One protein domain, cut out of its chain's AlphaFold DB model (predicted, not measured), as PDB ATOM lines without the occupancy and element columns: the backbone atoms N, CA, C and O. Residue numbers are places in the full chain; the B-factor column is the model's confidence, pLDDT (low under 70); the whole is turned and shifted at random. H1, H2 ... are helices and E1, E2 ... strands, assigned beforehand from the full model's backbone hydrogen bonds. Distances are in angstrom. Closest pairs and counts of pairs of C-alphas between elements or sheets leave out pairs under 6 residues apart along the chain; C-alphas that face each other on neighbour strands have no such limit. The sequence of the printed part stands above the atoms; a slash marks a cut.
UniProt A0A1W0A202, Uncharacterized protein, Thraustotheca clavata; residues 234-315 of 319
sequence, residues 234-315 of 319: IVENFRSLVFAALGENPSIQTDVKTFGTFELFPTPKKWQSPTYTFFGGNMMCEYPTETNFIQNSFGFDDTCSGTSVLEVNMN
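AT A GLANCE: This is residues 234 to 315 of the 319 residues of an uncharacterized protein of Thraustotheca clavata (UniProt A0A1W0A202). Little regular structure is present: a V of two helices, H1 and H2, makes one end, a narrow antiparallel hairpin, E1 and E2, the middle, and a large looping stretch, residues 265 to 311, the other end. Residues 234 to 241 of H1 stick out. The printed part has 82 residues, with two named helices, then two named strands; it is mostly helix, though named elements hold only 30 residues. It is extended, radius of gyration of the C-alphas 18.5 A, spanning 53 by 28 by 23 A.

IN THESE COORDINATES: H1, residues 234 to 248, begins at C-alpha (1.958, 59.496, -9.163) and measures 21.4 A. H2, residues 250 to 258, measures 12.9 A. E1 is residues 262 to 264; E2, residues 312 to 314, ends at C-alpha (11.887, 46.690, -8.720).

HOW THE PARTS SIT: H1 touches H2 only at the corner, with residues 245 to 246 alone, and only just, with 3 pairs of C-alphas within 8 A; the closest, Leu 246 and Gln 253, are 5.3 A apart. Their tilt is steep, 58 degrees, opposite ways. Every O i to N i+4 pair is within hydrogen-bond range in H1, 4 of 5 in H2. E1 and E2 are antiparallel at 152 degrees, with N 262 and O 314 within hydrogen-bond range at 2.8 A. H1 is apart from both strands.

THE WHOLE: The C-alphas farthest apart, Glu 248 and Tyr 287, are 53.2 A apart. The printed part has no cut; the link E1 to E2 is long, 47 residues. No printed residue is under 70 in pLDDT.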
ATOM      1  N   ILE A 234       1.908  60.459  -8.051       94.06
ATOM      2  CA  ILE A 234       1.958  59.496  -9.163       94.06
ATOM      3  C   ILE A 234       2.027  58.057  -8.639       94.06
ATOM      4  O   ILE A 234       1.254  57.208  -9.088       94.06
ATOM      5  N   VAL A 235       2.920  57.781  -7.686       89.81
ATOM      6  CA  VAL A 235       3.091  56.437  -7.112       89.81
ATOM      7  C   VAL A 235       1.845  56.004  -6.336       89.81
ATOM      8  O   VAL A 235       1.423  54.853  -6.448       89.81
ATOM      9  N   GLU A 236       1.218  56.906  -5.583       91.00
ATOM     10  CA  GLU A 236      -0.027  56.633  -4.857       91.00
ATOM     11  C   GLU A 236      -1.196  56.340  -5.801       91.00
ATOM     12  O   GLU A 236      -1.942  55.382  -5.580       91.00
ATOM     13  N   ASN A 237      -1.324  57.105  -6.887       93.31
ATOM     14  CA  ASN A 237      -2.336  56.864  -7.914       93.31
ATOM     15  C   ASN A 237      -2.110  55.522  -8.614       93.31
ATOM     16  O   ASN A 237      -3.051  54.742  -8.756       93.31
ATOM     17  N   PHE A 238      -0.869  55.220  -9.007       89.25
ATOM     18  CA  PHE A 238      -0.517  53.930  -9.599       89.25
ATOM     19  C   PHE A 238      -0.883  52.773  -8.665       89.25
ATOM     20  O   PHE A 238      -1.617  51.868  -9.064       89.25
ATOM     21  N   ARG A 239      -0.461  52.838  -7.397       88.56
ATOM     22  CA  ARG A 239      -0.796  51.824  -6.386       88.56
ATOM     23  C   ARG A 239      -2.300  51.677  -6.206       88.56
ATOM     24  O   ARG A 239      -2.790  50.555  -6.179       88.56
ATOM     25  N   SER A 240      -3.037  52.784  -6.129       90.50
ATOM     26  CA  SER A 240      -4.496  52.766  -5.985       90.50
ATOM     27  C   SER A 240      -5.177  52.061  -7.160       90.50
ATOM     28  O   SER A 240      -6.050  51.221  -6.947       90.50
ATOM     29  N   LEU A 241      -4.742  52.339  -8.392       90.56
ATOM     30  CA  LEU A 241      -5.254  51.678  -9.596       90.56
ATOM     31  C   LEU A 241      -4.918  50.183  -9.617       90.56
ATOM     32  O   LEU A 241      -5.783  49.364  -9.921       90.56
ATOM     33  N   VAL A 242      -3.686  49.817  -9.257       86.06
ATOM     34  CA  VAL A 242      -3.248  48.417  -9.182       86.06
ATOM     35  C   VAL A 242      -4.041  47.654  -8.118       86.06
ATOM     36  O   VAL A 242      -4.549  46.569  -8.398       86.06
ATOM     37  N   PHE A 243      -4.219  48.218  -6.921       88.88
ATOM     38  CA  PHE A 243      -4.999  47.584  -5.856       88.88
ATOM     39  C   PHE A 243      -6.483  47.447  -6.210       88.88
ATOM     40  O   PHE A 243      -7.068  46.399  -5.934       88.88
ATOM     41  N   ALA A 244      -7.078  48.448  -6.867       90.88
ATOM     42  CA  ALA A 244      -8.446  48.346  -7.374       90.88
ATOM     43  C   ALA A 244      -8.573  47.209  -8.405       90.88
ATOM     44  O   ALA A 244      -9.428  46.335  -8.267       90.88
ATOM     45  N   ALA A 245      -7.656  47.150  -9.376       89.50
ATOM     46  CA  ALA A 245      -7.640  46.109 -10.401       89.50
ATOM     47  C   ALA A 245      -7.458  44.697  -9.814       89.50
ATOM     48  O   ALA A 245      -8.089  43.743 -10.274       89.50
ATOM     49  N   LEU A 246      -6.640  44.554  -8.768       89.31
ATOM     50  CA  LEU A 246      -6.486  43.295  -8.034       89.31
ATOM     51  C   LEU A 246      -7.766  42.880  -7.315       89.31
ATOM     52  O   LEU A 246      -8.077  41.695  -7.295       89.31
ATOM     53  N   GLY A 247      -8.503  43.822  -6.722       90.06
ATOM     54  CA  GLY A 247      -9.763  43.530  -6.036       90.06
ATOM     55  C   GLY A 247     -10.861  43.035  -6.981       90.06
ATOM     56  O   GLY A 247     -11.683  42.207  -6.590       90.06
ATOM     57  N   GLU A 248     -10.845  43.500  -8.230       93.06
ATOM     58  CA  GLU A 248     -11.904  43.239  -9.209       93.06
ATOM     59  C   GLU A 248     -11.597  42.083 -10.175       93.06
ATOM     60  O   GLU A 248     -12.523  41.416 -10.638       93.06
ATOM     61  N   ASN A 249     -10.321  41.817 -10.490       92.25
ATOM     62  CA  ASN A 249      -9.942  40.903 -11.571       92.25
ATOM     63  C   ASN A 249      -9.012  39.751 -11.111       92.25
ATOM     64  O   ASN A 249      -7.804  39.947 -10.941       92.25
ATOM     65  N   PRO A 250      -9.529  38.509 -10.991       90.81
ATOM     66  CA  PRO A 250      -8.741  37.332 -10.606       90.81
ATOM     67  C   PRO A 250      -7.593  36.971 -11.562       90.81
ATOM     68  O   PRO A 250      -6.603  36.374 -11.131       90.81
ATOM     69  N   SER A 251      -7.695  37.324 -12.849       89.94
ATOM     70  CA  SER A 251      -6.606  37.114 -13.810       89.94
ATOM     71  C   SER A 251      -5.437  38.043 -13.501       89.94
ATOM     72  O   SER A 251      -4.311  37.568 -13.401       89.94
ATOM     73  N   ILE A 252      -5.709  39.319 -13.197       86.62
ATOM     74  CA  ILE A 252      -4.674  40.278 -12.777       86.62
ATOM     75  C   ILE A 252      -4.014  39.811 -11.481       86.62
ATOM     76  O   ILE A 252      -2.795  39.849 -11.387       86.62
ATOM     77  N   GLN A 253      -4.775  39.290 -10.509       85.31
ATOM     78  CA  GLN A 253      -4.183  38.694  -9.300       85.31
ATOM     79  C   GLN A 253      -3.234  37.531  -9.612       85.31
ATOM     80  O   GLN A 253      -2.266  37.316  -8.882       85.31
ATOM     81  N   THR A 254      -3.532  36.749 -10.649       87.31
ATOM     82  CA  THR A 254      -2.718  35.593 -11.036       87.31
ATOM     83  C   THR A 254      -1.445  36.052 -11.731       87.31
ATOM     84  O   THR A 254      -0.366  35.646 -11.309       87.31
ATOM     85  N   ASP A 255      -1.556  36.960 -12.701       85.19
ATOM     86  CA  ASP A 255      -0.413  37.550 -13.406       85.19
ATOM     87  C   ASP A 255       0.517  38.271 -12.429       85.19
ATOM     88  O   ASP A 255       1.729  38.060 -12.423       85.19
ATOM     89  N   VAL A 256      -0.055  39.045 -11.510       79.94
ATOM     90  CA  VAL A 256       0.696  39.784 -10.502       79.94
ATOM     91  C   VAL A 256       1.514  38.881  -9.591       79.94
ATOM     92  O   VAL A 256       2.661  39.197  -9.284       79.94
ATOM     93  N   LYS A 257       0.955  37.741  -9.172       82.06
ATOM     94  CA  LYS A 257       1.682  36.769  -8.342       82.06
ATOM     95  C   LYS A 257       2.890  36.170  -9.062       82.06
ATOM     96  O   LYS A 257       3.746  35.590  -8.399       82.06
ATOM     97  N   THR A 258       2.952  36.280 -10.390       84.38
ATOM     98  CA  THR A 258       4.105  35.839 -11.182       84.38
ATOM     99  C   THR A 258       5.172  36.918 -11.357       84.38
ATOM    100  O   THR A 258       6.284  36.580 -11.763       84.38
ATOM    101  N   PHE A 259       4.890  38.188 -11.028       81.44
ATOM    102  CA  PHE A 259       5.924  39.223 -11.033       81.44
ATOM    103  C   PHE A 259       6.950  38.935  -9.937       81.44
ATOM    104  O   PHE A 259       6.661  39.009  -8.744       81.44
ATOM    105  N   GLY A 260       8.163  38.602 -10.369       80.94
ATOM    106  CA  GLY A 260       9.323  38.525  -9.496       80.94
ATOM    107  C   GLY A 260       9.906  39.902  -9.187       80.94
ATOM    108  O   GLY A 260       9.398  40.940  -9.616       80.94
ATOM    109  N   THR A 261      11.019  39.887  -8.462       81.88
ATOM    110  CA  THR A 261      11.885  41.057  -8.319       81.88
ATOM    111  C   THR A 261      12.798  41.154  -9.540       81.88
ATOM    112  O   THR A 261      13.375  40.152  -9.964       81.88
ATOM    113  N   PHE A 262      12.932  42.355 -10.092       85.19
ATOM    114  CA  PHE A 262      13.850  42.683 -11.173       85.19
ATOM    115  C   PHE A 262      14.941  43.614 -10.653       85.19
ATOM    116  O   PHE A 262      14.652  44.671 -10.091       85.19
ATOM    117  N   GLU A 263      16.190  43.237 -10.889       88.50
ATOM    118  CA  GLU A 263      17.352  44.072 -10.605       88.50
ATOM    119  C   GLU A 263      17.682  44.911 -11.840       88.50
ATOM    120  O   GLU A 263      17.917  44.390 -12.935       88.50
ATOM    121  N   LEU A 264      17.677  46.231 -11.675       89.31
ATOM    122  CA  LEU A 264      18.160  47.168 -12.681       89.31
ATOM    123  C   LEU A 264      19.520  47.717 -12.266       89.31
ATOM    124  O   LEU A 264      19.704  48.088 -11.113       89.31
ATOM    125  N   PHE A 265      20.426  47.880 -13.228       90.94
ATOM    126  CA  PHE A 265      21.754  48.467 -13.012       90.94
ATOM    127  C   PHE A 265      21.872  49.797 -13.769       90.94
ATOM    128  O   PHE A 265      22.527  49.871 -14.819       90.94
ATOM    129  N   PRO A 266      21.160  50.852 -13.326       89.06
ATOM    130  CA  PRO A 266      21.121  52.110 -14.051       89.06
ATOM    131  C   PRO A 266      22.520  52.717 -14.117       89.06
ATOM    132  O   PRO A 266      23.129  53.044 -13.106       89.06
ATOM    133  N   THR A 267      23.024  52.903 -15.333       88.31
ATOM    134  CA  THR A 267      24.337  53.504 -15.561       88.31
ATOM    135  C   THR A 267      24.184  54.785 -16.381       88.31
ATOM    136  O   THR A 267      23.859  54.705 -17.574       88.31
ATOM    137  N   PRO A 268      24.430  55.976 -15.797       89.31
ATOM    138  CA  PRO A 268      24.435  57.232 -16.537       89.31
ATOM    139  C   PRO A 268      25.356  57.164 -17.758       89.31
ATOM    140  O   PRO A 268      26.492  56.712 -17.659       89.31
ATOM    141  N   LYS A 269      24.904  57.673 -18.913       91.75
ATOM    142  CA  LYS A 269      25.676  57.618 -20.174       91.75
ATOM    143  C   LYS A 269      27.094  58.181 -20.044       91.75
ATOM    144  O   LYS A 269      28.015  57.661 -20.654       91.75
ATOM    145  N   LYS A 270      27.271  59.227 -19.228       91.38
ATOM    146  CA  LYS A 270      28.580  59.851 -18.978       91.38
ATOM    147  C   LYS A 270      29.568  58.932 -18.259       91.38
ATOM    148  O   LYS A 270      30.752  59.213 -18.300       91.38
ATOM    149  N   TRP A 271      29.094  57.881 -17.596       91.56
ATOM    150  CA  TRP A 271      29.915  56.934 -16.840       91.56
ATOM    151  C   TRP A 271      30.175  55.639 -17.625       91.56
ATOM    152  O   TRP A 271      30.899  54.772 -17.155       91.56
ATOM    153  N   GLN A 272      29.633  55.501 -18.840       89.88
ATOM    154  CA  GLN A 272      29.813  54.318 -19.690       89.88
ATOM    155  C   GLN A 272      31.152  54.365 -20.438       89.88
ATOM    156  O   GLN A 272      31.181  54.399 -21.667       89.88
ATOM    157  N   SER A 273      32.264  54.394 -19.702       91.00
ATOM    158  CA  SER A 273      33.605  54.273 -20.277       91.00
ATOM    159  C   SER A 273      34.314  53.036 -19.730       91.00
ATOM    160  O   SER A 273      34.395  52.883 -18.513       91.00
ATOM    161  N   PRO A 274      34.905  52.189 -20.592       87.19
ATOM    162  CA  PRO A 274      35.695  51.043 -20.147       87.19
ATOM    163  C   PRO A 274      37.033  51.448 -19.510       87.19
ATOM    164  O   PRO A 274      37.727  50.599 -18.968       87.19
ATOM    165  N   THR A 275      37.422  52.724 -19.604       93.12
ATOM    166  CA  THR A 275      38.662  53.249 -19.013       93.12
ATOM    167  C   THR A 275      38.445  53.877 -17.641       93.12
ATOM    168  O   THR A 275      39.390  54.427 -17.084       93.12
ATOM    169  N   TYR A 276      37.204  53.921 -17.151       92.62
ATOM    170  CA  TYR A 276      36.917  54.501 -15.849       92.62
ATOM    171  C   TYR A 276      37.064  53.463 -14.757       92.62
ATOM    172  O   TYR A 276      36.546  52.351 -14.838       92.62
ATOM    173  N   THR A 277      37.744  53.908 -13.718       91.75
ATOM    174  CA  THR A 277      37.763  53.284 -12.418       91.75
ATOM    175  C   THR A 277      36.790  54.044 -11.524       91.75
ATOM    176  O   THR A 277      36.763  55.277 -11.538       91.75
ATOM    177  N   PHE A 278      35.998  53.315 -10.745       90.62
ATOM    178  CA  PHE A 278      35.037  53.884  -9.814       90.62
ATOM    179  C   PHE A 278      35.493  53.674  -8.373       90.62
ATOM    180  O   PHE A 278      35.953  52.598  -7.992       90.62
ATOM    181  N   PHE A 279      35.297  54.718  -7.579       88.31
ATOM    182  CA  PHE A 279      35.465  54.731  -6.134       88.31
ATOM    183  C   PHE A 279      34.224  55.370  -5.520       88.31
ATOM    184  O   PHE A 279      33.580  56.204  -6.159       88.31
ATOM    185  N   GLY A 280      33.935  55.040  -4.263       78.75
ATOM    186  CA  GLY A 280      33.218  55.972  -3.400       78.75
ATOM    187  C   GLY A 280      31.770  56.237  -3.793       78.75
ATOM    188  O   GLY A 280      31.347  57.391  -3.840       78.75
ATOM    189  N   GLY A 281      30.987  55.177  -4.019       86.25
ATOM    190  CA  GLY A 281      29.523  55.303  -4.084       86.25
ATOM    191  C   GLY A 281      28.932  55.937  -2.812       86.25
ATOM    192  O   GLY A 281      27.931  56.655  -2.858       86.25
ATOM    193  N   ASN A 282      29.631  55.769  -1.688       90.06
ATOM    194  CA  ASN A 282      29.418  56.514  -0.462       90.06
ATOM    195  C   ASN A 282      30.636  57.384  -0.123       90.06
ATOM    196  O   ASN A 282      31.715  56.875   0.173       90.06
ATOM    197  N   MET A 283      30.436  58.706  -0.119       90.81
ATOM    198  CA  MET A 283      31.476  59.694   0.197       90.81
ATOM    199  C   MET A 283      31.949  59.661   1.658       90.81
ATOM    200  O   MET A 283      32.957  60.270   1.983       90.81
ATOM    201  N   MET A 284      31.221  58.964   2.531       91.81
ATOM    202  CA  MET A 284      31.513  58.828   3.960       91.81
ATOM    203  C   MET A 284      32.395  57.608   4.273       91.81
ATOM    204  O   MET A 284      32.541  57.239   5.437       91.81
ATOM    205  N   CYS A 285      32.916  56.932   3.247       90.31
ATOM    206  CA  CYS A 285      33.803  55.788   3.400       90.31
ATOM    207  C   CYS A 285      35.252  56.202   3.152       90.31
ATOM    208  O   CYS A 285      35.613  56.545   2.031       90.31
ATOM    209  N   GLU A 286      36.073  56.120   4.196       85.31
ATOM    210  CA  GLU A 286      37.467  56.586   4.216       85.31
ATOM    211  C   GLU A 286      38.365  55.860   3.210       85.31
ATOM    212  O   GLU A 286      39.169  56.477   2.514       85.31
ATOM    213  N   TYR A 287      38.173  54.546   3.083       86.94
ATOM    214  CA  TYR A 287      38.964  53.685   2.207       86.94
ATOM    215  C   TYR A 287      38.050  52.930   1.239       86.94
ATOM    216  O   TYR A 287      37.800  51.734   1.427       86.94
ATOM    217  N   PRO A 288      37.493  53.603   0.215       87.38
ATOM    218  CA  PRO A 288      36.649  52.922  -0.751       87.38
ATOM    219  C   PRO A 288      37.479  51.916  -1.550       87.38
ATOM    220  O   PRO A 288      38.633  52.160  -1.901       87.38
ATOM    221  N   THR A 289      36.873  50.778  -1.874       90.00
ATOM    222  CA  THR A 289      37.508  49.794  -2.757       90.00
ATOM    223  C   THR A 289      37.402  50.258  -4.204       90.00
ATOM    224  O   THR A 289      36.352  50.743  -4.619       90.00
ATOM    225  N   GLU A 290      38.469  50.087  -4.975       91.19
ATOM    226  CA  GLU A 290      38.476  50.330  -6.415       91.19
ATOM    227  C   GLU A 290      37.595  49.315  -7.160       91.19
ATOM    228  O   GLU A 290      37.712  48.107  -6.937       91.19
ATOM    229  N   THR A 291      36.733  49.772  -8.075       92.00
ATOM    230  CA  THR A 291      35.895  48.886  -8.900       92.00
ATOM    231  C   THR A 291      35.866  49.303 -10.371       92.00
ATOM    232  O   THR A 291      36.025  50.468 -10.724       92.00
ATOM    233  N   ASN A 292      35.593  48.339 -11.255       91.31
ATOM    234  CA  ASN A 292      35.333  48.569 -12.684       91.31
ATOM    235  C   ASN A 292      33.832  48.736 -13.008       91.31
ATOM    236  O   ASN A 292      33.442  48.799 -14.171       91.31
ATOM    237  N   PHE A 293      32.992  48.780 -11.975       90.06
ATOM    238  CA  PHE A 293      31.558  49.027 -12.048       90.06
ATOM    239  C   PHE A 293      31.188  50.180 -11.114       90.06
ATOM    240  O   PHE A 293      31.876  50.430 -10.123       90.06
ATOM    241  N   ILE A 294      30.082  50.857 -11.408       91.12
ATOM    242  CA  ILE A 294      29.567  51.941 -10.568       91.12
ATOM    243  C   ILE A 294      29.054  51.354  -9.262       91.12
ATOM    244  O   ILE A 294      28.231  50.440  -9.275       91.12
ATOM    245  N   GLN A 295      29.541  51.890  -8.150       91.06
ATOM    246  CA  GLN A 295      29.186  51.426  -6.816       91.06
ATOM    247  C   GLN A 295      27.831  51.986  -6.382       91.06
ATOM    248  O   GLN A 295      27.441  53.081  -6.799       91.06
ATOM    249  N   ASN A 296      27.120  51.244  -5.537       90.00
ATOM    250  CA  ASN A 296      25.852  51.688  -4.980       90.00
ATOM    251  C   ASN A 296      26.010  52.990  -4.181       90.00
ATOM    252  O   ASN A 296      27.056  53.248  -3.586       90.00
ATOM    253  N   SER A 297      24.970  53.821  -4.194       88.81
ATOM    254  CA  SER A 297      24.979  55.096  -3.470       88.81
ATOM    255  C   SER A 297      24.912  54.884  -1.958       88.81
ATOM    256  O   SER A 297      24.408  53.861  -1.491       88.81
ATOM    257  N   PHE A 298      25.370  55.876  -1.188       90.31
ATOM    258  CA  PHE A 298      25.277  55.825   0.271       90.31
ATOM    259  C   PHE A 298      23.841  55.600   0.758       90.31
ATOM    260  O   PHE A 298      22.875  56.163   0.238       90.31
ATOM    261  N   GLY A 299      23.716  54.806   1.816       88.75
ATOM    262  CA  GLY A 299      22.459  54.556   2.507       88.75
ATOM    263  C   GLY A 299      22.578  54.852   3.993       88.75
ATOM    264  O   GLY A 299      23.672  55.019   4.528       88.75
ATOM    265  N   PHE A 300      21.437  54.875   4.689       92.19
ATOM    266  CA  PHE A 300      21.446  54.921   6.149       92.19
ATOM    267  C   PHE A 300      22.290  53.758   6.683       92.19
ATOM    268  O   PHE A 300      23.250  53.994   7.409       92.19
ATOM    269  N   ASP A 301      21.979  52.523   6.287       89.69
ATOM    270  CA  ASP A 301      22.593  51.275   6.773       89.69
ATOM    271  C   ASP A 301      23.951  50.931   6.149       89.69
ATOM    272  O   ASP A 301      24.488  49.864   6.421       89.69
ATOM    273  N   ASP A 302      24.530  51.825   5.346       89.19
ATOM    274  CA  ASP A 302      25.845  51.587   4.760       89.19
ATOM    275  C   ASP A 302      26.947  51.695   5.828       89.19
ATOM    276  O   ASP A 302      27.044  52.688   6.561       89.19
ATOM    277  N   THR A 303      27.746  50.635   5.928       87.94
ATOM    278  CA  THR A 303      28.789  50.417   6.935       87.94
ATOM    279  C   THR A 303      30.201  50.537   6.371       87.94
ATOM    280  O   THR A 303      31.153  50.261   7.098       87.94
ATOM    281  N   CYS A 304      30.357  50.897   5.091       88.19
ATOM    282  CA  CYS A 304      31.657  51.006   4.419       88.19
ATOM    283  C   CYS A 304      32.494  49.711   4.424       88.19
ATOM    284  O   CYS A 304      33.711  49.754   4.271       88.19
ATOM    285  N   SER A 305      31.864  48.544   4.604       83.94
ATOM    286  CA  SER A 305      32.558  47.250   4.718       83.94
ATOM    287  C   SER A 305      32.587  46.434   3.421       83.94
ATOM    288  O   SER A 305      33.010  45.279   3.432       83.94
ATOM    289  N   GLY A 306      32.110  46.991   2.308       82.56
ATOM    290  CA  GLY A 306      32.109  46.328   1.009       82.56
ATOM    291  C   GLY A 306      31.598  47.239  -0.098       82.56
ATOM    292  O   GLY A 306      31.055  48.309   0.165       82.56
ATOM    293  N   THR A 307      31.770  46.800  -1.341       86.31
ATOM    294  CA  THR A 307      31.260  47.491  -2.525       86.31
ATOM    295  C   THR A 307      30.249  46.605  -3.240       86.31
ATOM    296  O   THR A 307      30.506  45.436  -3.521       86.31
ATOM    297  N   SER A 308      29.078  47.164  -3.533       88.62
ATOM    298  CA  SER A 308      28.068  46.545  -4.390       88.62
ATOM    299  C   SER A 308      27.850  47.403  -5.626       88.62
ATOM    300  O   SER A 308      28.141  48.599  -5.622       88.62
ATOM    301  N   VAL A 309      27.379  46.787  -6.708       91.12
ATOM    302  CA  VAL A 309      27.001  47.520  -7.917       91.12
ATOM    303  C   VAL A 309      25.802  48.423  -7.622       91.12
ATOM    304  O   VAL A 309      24.957  48.091  -6.794       91.12
ATOM    305  N   LEU A 310      25.730  49.575  -8.288       91.44
ATOM    306  CA  LEU A 310      24.544  50.421  -8.264       91.44
ATOM    307  C   LEU A 310      23.361  49.646  -8.838       91.44
ATOM    308  O   LEU A 310      23.266  49.438 -10.049       91.44
ATOM    309  N   GLU A 311      22.467  49.242  -7.945       90.00
ATOM    310  CA  GLU A 311      21.295  48.443  -8.256       90.00
ATOM    311  C   GLU A 311      20.016  49.131  -7.783       90.00
ATOM    312  O   GLU A 311      19.968  49.797  -6.746       90.00
ATOM    313  N   VAL A 312      18.953  48.955  -8.558       87.69
ATOM    314  CA  VAL A 312      17.598  49.352  -8.196       87.69
ATOM    315  C   VAL A 312      16.721  48.116  -8.295       87.69
ATOM    316  O   VAL A 312      16.507  47.575  -9.377       87.69
ATOM    317  N   ASN A 313      16.218  47.684  -7.143       84.62
ATOM    318  CA  ASN A 313      15.313  46.551  -7.030       84.62
ATOM    319  C   ASN A 313      13.872  46.997  -7.299       84.62
ATOM    320  O   ASN A 313      13.284  47.737  -6.503       84.62
ATOM    321  N   MET A 314      13.299  46.516  -8.397       80.56
ATOM    322  CA  MET A 314      11.887  46.690  -8.720       80.56
ATOM    323  C   MET A 314      11.111  45.422  -8.389       80.56
ATOM    324  O   MET A 314      11.482  44.316  -8.765       80.56
ATOM    325  N   ASN A 315      10.001  45.591  -7.702       75.50
ATOM    326  CA  ASN A 315       8.996  44.592  -7.418       75.50
ATOM    327  C   ASN A 315       7.624  45.190  -7.734       75.50
ATOM    328  O   ASN A 315       7.477  46.366  -8.055       75.50
TER     329      ASN A 315